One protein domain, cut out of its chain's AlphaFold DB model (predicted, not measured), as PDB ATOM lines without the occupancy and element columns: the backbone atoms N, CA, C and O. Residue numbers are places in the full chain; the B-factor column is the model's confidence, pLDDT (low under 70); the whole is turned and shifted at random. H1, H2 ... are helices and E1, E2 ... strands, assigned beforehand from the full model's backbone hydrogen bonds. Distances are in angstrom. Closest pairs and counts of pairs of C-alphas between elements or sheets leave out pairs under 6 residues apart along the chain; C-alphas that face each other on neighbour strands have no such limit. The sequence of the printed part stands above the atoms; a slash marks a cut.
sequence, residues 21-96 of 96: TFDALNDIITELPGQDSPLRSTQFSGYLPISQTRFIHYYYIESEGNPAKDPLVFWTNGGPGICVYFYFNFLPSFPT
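Overview. This is residues 21 to 96 of the 96 residues of an uncharacterized protein of archaeon (UniProt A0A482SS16). There is little regular structure here: a long hairpin of two strands, E1 and E2, has the short helix H1 beside E1, while a long unnamed stretch, residues 62 to 96, ends in a tail, residues 91 to 96, that sticks out. Of 76 printed residues, 23 are in named elements, one helix and two antiparallel strands in the order H1, E1, E2; the class is mixed. The whole is loose, with a radius of gyration of the C-alphas of 14.9 A, spanning 51 by 33 by 31 A.

Arrangement. Begin at the hairpin of E1, residues 43 to 51, and E2, residues 54 to 61, antiparallel at 156 degrees; N 44 and O 60, 2.8 A apart, are within hydrogen-bond range. Look next at H1, residues 22 to 27, apart from E2; its closest C-alpha pair with E1 is Asp 27 and Gly 46, 5.1 A. In H1 every O i to N i+4 pair is within hydrogen-bond range.

Along the chain. Find C-alpha 22 at (9.584, -59.452, 41.073), where H1 begins its 9.0 A. E1 runs 24.6 A; E2 runs 22.9 A to C-alpha 61 at (8.592, -46.533, 29.564).

Size, cuts and confidence. The printed part has no cut. The link from H1 to E1 is long. Residues 79 to 96 are under pLDDT 70.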
ATOM      1  N   THR A  21       9.384 -59.672  36.183       87.12
ATOM      2  CA  THR A  21      10.126 -60.164  37.345       87.12
ATOM      3  C   THR A  21       9.648 -59.467  38.621       87.12
ATOM      4  O   THR A  21       9.074 -58.381  38.573       87.12
ATOM      5  N   PHE A  22       9.907 -60.072  39.783       88.50
ATOM      6  CA  PHE A  22       9.584 -59.452  41.073       88.50
ATOM      7  C   PHE A  22      10.261 -58.082  41.245       88.50
ATOM      8  O   PHE A  22       9.623 -57.141  41.702       88.50
ATOM      9  N   ASP A  23      11.519 -57.955  40.815       88.88
ATOM     10  CA  ASP A  23      12.252 -56.688  40.874       88.88
ATOM     11  C   ASP A  23      11.601 -55.619  39.986       88.88
ATOM     12  O   ASP A  23      11.386 -54.500  40.438       88.88
ATOM     13  N   ALA A  24      11.179 -55.978  38.767       88.81
ATOM     14  CA  ALA A  24      10.465 -55.054  37.887       88.81
ATOM     15  C   ALA A  24       9.123 -54.608  38.488       88.81
ATOM     16  O   ALA A  24       8.750 -53.446  38.377       88.81
ATOM     17  N   LEU A  25       8.404 -55.501  39.173       93.12
ATOM     18  CA  LEU A  25       7.162 -55.137  39.862       93.12
ATOM     19  C   LEU A  25       7.386 -54.178  41.038       93.12
ATOM     20  O   LEU A  25       6.482 -53.411  41.348       93.12
ATOM     21  N   ASN A  26       8.557 -54.193  41.680       94.50
ATOM     22  CA  ASN A  26       8.887 -53.222  42.732       94.50
ATOM     23  C   ASN A  26       9.230 -51.837  42.171       94.50
ATOM     24  O   ASN A  26       9.054 -50.840  42.866       94.50
ATOM     25  N   ASP A  27       9.684 -51.781  40.920       95.62
ATOM     26  CA  ASP A  27      10.046 -50.541  40.236       95.62
ATOM     27  C   ASP A  27       8.862 -49.917  39.468       95.62
ATOM     28  O   ASP A  27       9.001 -48.827  38.911       95.62
ATOM     29  N   ILE A  28       7.701 -50.582  39.395       95.31
ATOM     30  CA  ILE A  28       6.557 -50.109  38.602       95.31
ATOM     31  C   ILE A  28       5.982 -48.800  39.156       95.31
ATOM     32  O   ILE A  28       5.734 -48.649  40.353       95.31
ATOM     33  N   ILE A  29       5.710 -47.852  38.264       94.06
ATOM     34  CA  ILE A  29       5.050 -46.593  38.598       94.06
ATOM     35  C   ILE A  29       3.552 -46.750  38.360       94.06
ATOM     36  O   ILE A  29       3.105 -46.924  37.227       94.06
ATOM     37  N   THR A  30       2.769 -46.662  39.434       92.44
ATOM     38  CA  THR A  30       1.302 -46.734  39.374       92.44
ATOM     39  C   THR A  30       0.654 -45.371  39.159       92.44
ATOM     40  O   THR A  30      -0.389 -45.278  38.517       92.44
ATOM     41  N   GLU A  31       1.271 -44.312  39.680       91.62
ATOM     42  CA  GLU A  31       0.781 -42.938  39.604       91.62
ATOM     43  C   GLU A  31       1.949 -41.950  39.564       91.62
ATOM     44  O   GLU A  31       3.018 -42.205  40.124       91.62
ATOM     45  N   LEU A  32       1.749 -40.816  38.890       88.94
ATOM     46  CA  LEU A  32       2.713 -39.719  38.848       88.94
ATOM     47  C   LEU A  32       2.092 -38.473  39.489       88.94
ATOM     48  O   LEU A  32       0.974 -38.099  39.125       88.94
ATOM     49  N   PRO A  33       2.799 -37.792  40.410       89.62
ATOM     50  CA  PRO A  33       2.317 -36.540  40.978       89.62
ATOM     51  C   PRO A  33       2.025 -35.505  39.882       89.62
ATOM     52  O   PRO A  33       2.868 -35.248  39.026       89.62
ATOM     53  N   GLY A  34       0.841 -34.889  39.925       89.19
ATOM     54  CA  GLY A  34       0.422 -33.877  38.946       89.19
ATOM     55  C   GLY A  34      -0.157 -34.435  37.644       89.19
ATOM     56  O   GLY A  34      -0.420 -33.661  36.726       89.19
ATOM     57  N   GLN A  35      -0.373 -35.751  37.557       85.44
ATOM     58  CA  GLN A  35      -1.054 -36.383  36.437       85.44
ATOM     59  C   GLN A  35      -2.410 -36.951  36.875       85.44
ATOM     60  O   GLN A  35      -2.494 -38.023  37.463       85.44
ATOM     61  N   ASP A  36      -3.482 -36.229  36.539       83.56
ATOM     62  CA  ASP A  36      -4.861 -36.580  36.921       83.56
ATOM     63  C   ASP A  36      -5.481 -37.681  36.039       83.56
ATOM     64  O   ASP A  36      -6.554 -38.208  36.329       83.56
ATOM     65  N   SER A  37      -4.828 -38.012  34.922       84.25
ATOM     66  CA  SER A  37      -5.273 -39.049  33.984       84.25
ATOM     67  C   SER A  37      -4.477 -40.341  34.167       84.25
ATOM     68  O   SER A  37      -3.279 -40.268  34.445       84.25
ATOM     69  N   PRO A  38      -5.080 -41.523  33.933       85.62
ATOM     70  CA  PRO A  38      -4.354 -42.788  33.962       85.62
ATOM     71  C   PRO A  38      -3.104 -42.759  33.076       85.62
ATOM     72  O   PRO A  38      -3.099 -42.152  32.000       85.62
ATOM     73  N   LEU A  39      -2.043 -43.428  33.525       86.94
ATOM     74  CA  LEU A  39      -0.827 -43.578  32.733       86.94
ATOM     75  C   LEU A  39      -1.155 -44.353  31.448       86.94
ATOM     76  O   LEU A  39      -1.773 -45.415  31.493       86.94
ATOM     77  N   ARG A  40      -0.754 -43.805  30.297       87.44
ATOM     78  CA  ARG A  40      -1.012 -44.417  28.981       87.44
ATOM     79  C   ARG A  40      -0.106 -45.608  28.687       87.44
ATOM     80  O   ARG A  40      -0.506 -46.513  27.967       87.44
ATOM     81  N   SER A  41       1.098 -45.577  29.242       90.69
ATOM     82  CA  SER A  41       2.113 -46.620  29.121       90.69
ATOM     83  C   SER A  41       2.430 -47.183  30.497       90.69
ATOM     84  O   SER A  41       2.353 -46.458  31.496       90.69
ATOM     85  N   THR A  42       2.837 -48.449  30.550       92.25
ATOM     86  CA  THR A  42       3.468 -49.015  31.743       92.25
ATOM     87  C   THR A  42       4.867 -48.423  31.888       92.25
ATOM     88  O   THR A  42       5.614 -48.308  30.916       92.25
ATOM     89  N   GLN A  43       5.197 -47.977  33.097       93.62
ATOM     90  CA  GLN A  43       6.423 -47.241  33.379       93.62
ATOM     91  C   GLN A  43       7.089 -47.803  34.631       93.62
ATOM     92  O   GLN A  43       6.402 -48.241  35.551       93.62
ATOM     93  N   PHE A  44       8.417 -47.772  34.665       94.56
ATOM     94  CA  PHE A  44       9.237 -48.352  35.725       94.56
ATOM     95  C   PHE A  44      10.382 -47.413  36.083       94.56
ATOM     96  O   PHE A  44      11.098 -46.961  35.194       94.56
ATOM     97  N   SER A  45      10.603 -47.144  37.364       94.88
ATOM     98  CA  SER A  45      11.724 -46.342  37.851       94.88
ATOM     99  C   SER A  45      12.428 -47.071  38.984       94.88
ATOM    100  O   SER A  45      11.851 -47.255  40.051       94.88
ATOM    101  N   GLY A  46      13.704 -47.391  38.784       93.56
ATOM    102  CA  GLY A  46      14.482 -48.172  39.740       93.56
ATOM    103  C   GLY A  46      15.984 -47.971  39.605       93.56
ATOM    104  O   GLY A  46      16.452 -46.964  39.068       93.56
ATOM    105  N   TYR A  47      16.756 -48.940  40.099       91.94
ATOM    106  CA  TYR A  47      18.217 -48.863  40.153       91.94
ATOM    107  C   TYR A  47      18.884 -50.118  39.588       91.94
ATOM    108  O   TYR A  47      18.701 -51.221  40.093       91.94
ATOM    109  N   LEU A  48      19.738 -49.935  38.579       89.19
ATOM    110  CA  LEU A  48      20.553 -50.998  37.998       89.19
ATOM    111  C   LEU A  48      21.922 -51.069  38.695       89.19
ATOM    112  O   LEU A  48      22.632 -50.058  38.739       89.19
ATOM    113  N   PRO A  49      22.342 -52.235  39.217       90.62
ATOM    114  CA  PRO A  49      23.656 -52.392  39.832       90.62
ATOM    115  C   PRO A  49      24.771 -52.393  38.775       90.62
ATOM    116  O   PRO A  49      24.755 -53.183  37.836       90.62
ATOM    117  N   ILE A  50      25.787 -51.544  38.957       90.38
ATOM    118  CA  ILE A  50      27.002 -51.496  38.111       90.38
ATOM    119  C   ILE A  50      28.193 -52.137  38.837       90.38
ATOM    120  O   ILE A  50      29.123 -52.660  38.228       90.38
ATOM    121  N   SER A  51      28.205 -52.047  40.167       91.88
ATOM    122  CA  SER A  51      29.174 -52.700  41.046       91.88
ATOM    123  C   SER A  51      28.553 -52.919  42.422       91.88
ATOM    124  O   SER A  51      27.470 -52.413  42.690       91.88
ATOM    125  N   GLN A  52      29.267 -53.584  43.332       91.50
ATOM    126  CA  GLN A  52      28.781 -53.880  44.690       91.50
ATOM    127  C   GLN A  52      28.273 -52.646  45.462       91.50
ATOM    128  O   GLN A  52      27.394 -52.771  46.305       91.50
ATOM    129  N   THR A  53      28.817 -51.461  45.171       93.19
ATOM    130  CA  THR A  53      28.487 -50.203  45.858       93.19
ATOM    131  C   THR A  53      27.890 -49.123  44.953       93.19
ATOM    132  O   THR A  53      27.655 -48.013  45.424       93.19
ATOM    133  N   ARG A  54      27.683 -49.388  43.652       88.69
ATOM    134  CA  ARG A  54      27.248 -48.355  42.692       88.69
ATOM    135  C   ARG A  54      26.059 -48.822  41.881       88.69
ATOM    136  O   ARG A  54      26.078 -49.922  41.329       88.69
ATOM    137  N   PHE A  55      25.099 -47.919  41.745       90.31
ATOM    138  CA  PHE A  55      23.844 -48.140  41.051       90.31
ATOM    139  C   PHE A  55      23.558 -46.952  40.125       90.31
ATOM    140  O   PHE A  55      23.830 -45.809  40.495       90.31
ATOM    141  N   ILE A  56      23.031 -47.217  38.930       89.75
ATOM    142  CA  ILE A  56      22.472 -46.196  38.032       89.75
ATOM    143  C   ILE A  56      20.960 -46.193  38.216       89.75
ATOM    144  O   ILE A  56      20.325 -47.237  38.104       89.75
ATOM    145  N   HIS A  57      20.392 -45.017  38.463       92.12
ATOM    146  CA  HIS A  57      18.948 -44.821  38.373       92.12
ATOM    147  C   HIS A  57      18.492 -44.932  36.913       92.12
ATOM    148  O   HIS A  57      19.141 -44.385  36.017       92.12
ATOM    149  N   TYR A  58      17.390 -45.640  36.675       91.75
ATOM    150  CA  TYR A  58      16.758 -45.743  35.362       91.75
ATOM    151  C   TYR A  58      15.293 -45.310  35.427       91.75
ATOM    152  O   TYR A  58      14.633 -45.467  36.453       91.75
ATOM    153  N   TYR A  59      14.784 -44.811  34.301       93.38
ATOM    154  CA  TYR A  59      13.358 -44.628  34.069       93.38
ATOM    155  C   TYR A  59      13.010 -45.238  32.710       93.38
ATOM    156  O   TYR A  59      13.501 -44.784  31.676       93.38
ATOM    157  N   TYR A  60      12.225 -46.308  32.727       93.88
ATOM    158  CA  TYR A  60      11.819 -47.077  31.558       93.88
ATOM    159  C   TYR A  60      10.323 -46.899  31.300       93.88
ATOM    160  O   TYR A  60       9.516 -46.914  32.226       93.88
ATOM    161  N   ILE A  61       9.963 -46.727  30.032       93.81
ATOM    162  CA  ILE A  61       8.592 -46.533  29.564       93.81
ATOM    163  C   ILE A  61       8.378 -47.530  28.429       93.81
ATOM    164  O   ILE A  61       9.155 -47.548  27.470       93.81
ATOM    165  N   GLU A  62       7.355 -48.369  28.544       93.06
ATOM    166  CA  GLU A  62       7.001 -49.310  27.484       93.06
ATOM    167  C   GLU A  62       6.378 -48.601  26.278       93.06
ATOM    168  O   GLU A  62       5.786 -47.529  26.394       93.06
ATOM    169  N   SER A  63       6.500 -49.215  25.099       92.44
ATOM    170  CA  SER A  63       5.851 -48.705  23.888       92.44
ATOM    171  C   SER A  63       4.325 -48.722  24.027       92.44
ATOM    172  O   SER A  63       3.747 -49.718  24.447       92.44
ATOM    173  N   GLU A  64       3.643 -47.672  23.568       92.56
ATOM    174  CA  GLU A  64       2.172 -47.660  23.478       92.56
ATOM    175  C   GLU A  64       1.622 -48.596  22.382       92.56
ATOM    176  O   GLU A  64       0.412 -48.798  22.287       92.56
ATOM    177  N   GLY A  65       2.498 -49.139  21.528       90.88
ATOM    178  CA  GLY A  65       2.162 -50.078  20.459       90.88
ATOM    179  C   GLY A  65       2.161 -51.533  20.929       90.88
ATOM    180  O   GLY A  65       1.218 -52.010  21.555       90.88
ATOM    181  N   ASN A  66       3.212 -52.275  20.572       88.56
ATOM    182  CA  ASN A  66       3.427 -53.649  21.010       88.56
ATOM    183  C   ASN A  66       4.747 -53.761  21.792       88.56
ATOM    184  O   ASN A  66       5.769 -54.103  21.193       88.56
ATOM    185  N   PRO A  67       4.740 -53.550  23.124       87.88
ATOM    186  CA  PRO A  67       5.942 -53.612  23.963       87.88
ATOM    187  C   PRO A  67       6.802 -54.867  23.770       87.88
ATOM    188  O   PRO A  67       8.021 -54.805  23.854       87.88
ATOM    189  N   ALA A  68       6.177 -56.012  23.471       86.31
ATOM    190  CA  ALA A  68       6.870 -57.288  23.308       86.31
ATOM    191  C   ALA A  68       7.589 -57.445  21.953       86.31
ATOM    192  O   ALA A  68       8.357 -58.391  21.775       86.31
ATOM    193  N   LYS A  69       7.308 -56.577  20.972       88.12
ATOM    194  CA  LYS A  69       7.883 -56.634  19.614       88.12
ATOM    195  C   LYS A  69       8.590 -55.353  19.194       88.12
ATOM    196  O   LYS A  69       9.435 -55.402  18.300       88.12
ATOM    197  N   ASP A  70       8.213 -54.231  19.785       90.69
ATOM    198  CA  ASP A  70       8.776 -52.931  19.470       90.69
ATOM    199  C   ASP A  70      10.236 -52.858  19.949       90.69
ATOM    200  O   ASP A  70      10.615 -53.507  20.930       90.69
ATOM    201  N   PRO A  71      11.103 -52.118  19.239       92.81
ATOM    202  CA  PRO A  71      12.520 -52.072  19.564       92.81
ATOM    203  C   PRO A  71      12.776 -51.364  20.898       92.81
ATOM    204  O   PRO A  71      12.147 -50.356  21.221       92.81
ATOM    205  N   LEU A  72      13.785 -51.839  21.628       90.44
ATOM    206  CA  LEU A  72      14.299 -51.141  22.801       90.44
ATOM    207  C   LEU A  72      15.189 -49.972  22.365       90.44
ATOM    208  O   LEU A  72      16.209 -50.171  21.701       90.44
ATOM    209  N   VAL A  73      14.829 -48.762  22.785       91.81
ATOM    210  CA  VAL A  73      15.644 -47.560  22.582       91.81
ATOM    211  C   VAL A  73      16.357 -47.218  23.882       91.81
ATOM    212  O   VAL A  73      15.728 -46.961  24.905       91.81
ATOM    213  N   PHE A  74      17.686 -47.193  23.831       87.19
ATOM    214  CA  PHE A  74      18.515 -46.751  24.943       87.19
ATOM    215  C   PHE A  74      18.916 -45.288  24.745       87.19
ATOM    216  O   PHE A  74      19.461 -44.928  23.700       87.19
ATOM    217  N   TRP A  75      18.655 -44.448  25.748       84.12
ATOM    218  CA  TRP A  75      18.978 -43.022  25.723       84.12
ATOM    219  C   TRP A  75      19.899 -42.652  26.881       84.12
ATOM    220  O   TRP A  75      19.612 -42.952  28.038       84.12
ATOM    221  N   THR A  76      20.978 -41.936  26.579       80.00
ATOM    222  CA  THR A  76      21.873 -41.354  27.582       80.00
ATOM    223  C   THR A  76      22.094 -39.892  27.268       80.00
ATOM    224  O   THR A  76      22.428 -39.542  26.135       80.00
ATOM    225  N   ASN A  77      21.983 -39.041  28.282       78.25
ATOM    226  CA  ASN A  77      22.489 -37.681  28.169       78.25
ATOM    227  C   ASN A  77      24.026 -37.718  28.117       78.25
ATOM    228  O   ASN A  77      24.660 -38.592  28.710       78.25
ATOM    229  N   GLY A  78      24.622 -36.794  27.364       76.25
ATOM    230  CA  GLY A  78      26.076 -36.654  27.287       76.25
ATOM    231  C   GLY A  78      26.666 -35.890  28.479       76.25
ATOM    232  O   GLY A  78      25.978 -35.555  29.439       76.25
ATOM    233  N   GLY A  79      27.948 -35.542  28.360       67.81
ATOM    234  CA  GLY A  79      28.679 -34.727  29.333       67.81
ATOM    235  C   GLY A  79      29.203 -35.522  30.543       67.81
ATOM    236  O   GLY A  79      28.573 -36.477  30.993       67.81
ATOM    237  N   PRO A  80      30.374 -35.168  31.094       69.19
ATOM    238  CA  PRO A  80      30.879 -35.799  32.306       69.19
ATOM    239  C   PRO A  80      30.082 -35.329  33.535       69.19
ATOM    240  O   PRO A  80      30.119 -34.155  33.891       69.19
ATOM    241  N   GLY A  81      29.397 -36.257  34.211       61.44
ATOM    242  CA  GLY A  81      28.895 -36.053  35.577       61.44
ATOM    243  C   GLY A  81      27.471 -35.506  35.745       61.44
ATOM    244  O   GLY A  81      27.153 -35.075  36.850       61.44
ATOM    245  N   ILE A  82      26.607 -35.526  34.723       53.53
ATOM    246  CA  ILE A  82      25.213 -35.065  34.865       53.53
ATOM    247  C   ILE A  82      24.229 -36.236  34.990       53.53
ATOM    248  O   ILE A  82      24.298 -37.232  34.274       53.53
ATOM    249  N   CYS A  83      23.320 -36.069  35.951       51.91
ATOM    250  CA  CYS A  83      22.216 -36.940  36.329       51.91
ATOM    251  C   CYS A  83      21.281 -37.241  35.151       51.91
ATOM    252  O   CYS A  83      20.860 -36.365  34.395       51.91
ATOM    253  N   VAL A  84      20.949 -38.519  35.026       48.41
ATOM    254  CA  VAL A  84      20.027 -39.067  34.041       48.41
ATOM    255  C   VAL A  84      18.591 -38.655  34.396       48.41
ATOM    256  O   VAL A  84      18.070 -39.058  35.429       48.41
ATOM    257  N   TYR A  85      17.948 -37.875  33.527       44.47
ATOM    258  CA  TYR A  85      16.493 -37.705  33.480       44.47
ATOM    259  C   TYR A  85      16.031 -38.037  32.055       44.47
ATOM    260  O   TYR A  85      16.651 -37.584  31.086       44.47
ATOM    261  N   PHE A  86      14.990 -38.864  31.933       51.59
ATOM    262  CA  PHE A  86      14.467 -39.393  30.669       51.59
ATOM    263  C   PHE A  86      13.210 -38.626  30.220       51.59
ATOM    264  O   PHE A  86      12.361 -38.290  31.041       51.59
ATOM    265  N   TYR A  87      13.085 -38.381  28.912       34.62
ATOM    266  CA  TYR A  87      11.908 -37.822  28.234       34.62
ATOM    267  C   TYR A  87      11.710 -38.603  26.930       34.62
ATOM    268  O   TYR A  87      12.684 -38.743  26.200       34.62
ATOM    269  N   PHE A  88      10.488 -39.031  26.588       46.41
ATOM    270  CA  PHE A  88      10.082 -39.195  25.184       46.41
ATOM    271  C   PHE A  88       8.596 -38.870  24.989       46.41
ATOM    272  O   PHE A  88       7.710 -39.536  25.514       46.41
ATOM    273  N   ASN A  89       8.360 -37.820  24.195       32.88
ATOM    274  CA  ASN A  89       7.106 -37.544  23.501       32.88
ATOM    275  C   ASN A  89       7.009 -38.490  22.294       32.88
ATOM    276  O   ASN A  89       7.889 -38.454  21.433       32.88
ATOM    277  N   PHE A  90       5.908 -39.228  22.152       48.12
ATOM    278  CA  PHE A  90       5.390 -39.504  20.814       48.12
ATOM    279  C   PHE A  90       4.665 -38.235  20.371       48.12
ATOM    280  O   PHE A  90       3.591 -37.932  20.883       48.12
ATOM    281  N   LEU A  91       5.257 -37.458  19.461       39.91
ATOM    282  CA  LEU A  91       4.492 -36.435  18.753       39.91
ATOM    283  C   LEU A  91       3.419 -37.170  17.931       39.91
ATOM    284  O   LEU A  91       3.793 -37.901  17.008       39.91
ATOM    285  N   PRO A  92       2.107 -36.995  18.188       44.69
ATOM    286  CA  PRO A  92       1.165 -37.158  17.100       44.69
ATOM    287  C   PRO A  92       1.542 -36.075  16.086       44.69
ATOM    288  O   PRO A  92       1.700 -34.908  16.444       44.69
ATOM    289  N   SER A  93       1.794 -36.487  14.849       49.69
ATOM    290  CA  SER A  93       2.041 -35.616  13.699       49.69
ATOM    291  C   SER A  93       1.300 -34.278  13.815       49.69
ATOM    292  O   SER A  93       0.075 -34.271  13.951       49.69
ATOM    293  N   PHE A  94       2.028 -33.159  13.750       38.06
ATOM    294  CA  PHE A  94       1.416 -31.838  13.618       38.06
ATOM    295  C   PHE A  94       0.499 -31.833  12.382       38.06
ATOM    296  O   PHE A  94       0.965 -32.219  11.305       38.06
ATOM    297  N   PRO A  95      -0.775 -31.420  12.497       47.91
ATOM    298  CA  PRO A  95      -1.575 -31.142  11.317       47.91
ATOM    299  C   PRO A  95      -1.011 -29.892  10.627       47.91
ATOM    300  O   PRO A  95      -0.793 -28.870  11.279       47.91
ATOM    301  N   THR A  96      -0.744 -29.999   9.325       51.09
ATOM    302  CA  THR A  96      -0.655 -28.839   8.423       51.09
ATOM    303  C   THR A  96      -2.018 -28.192   8.267       51.09
ATOM    304  O   THR A  96      -2.981 -28.973   8.077       51.09
TER     305      THR A  96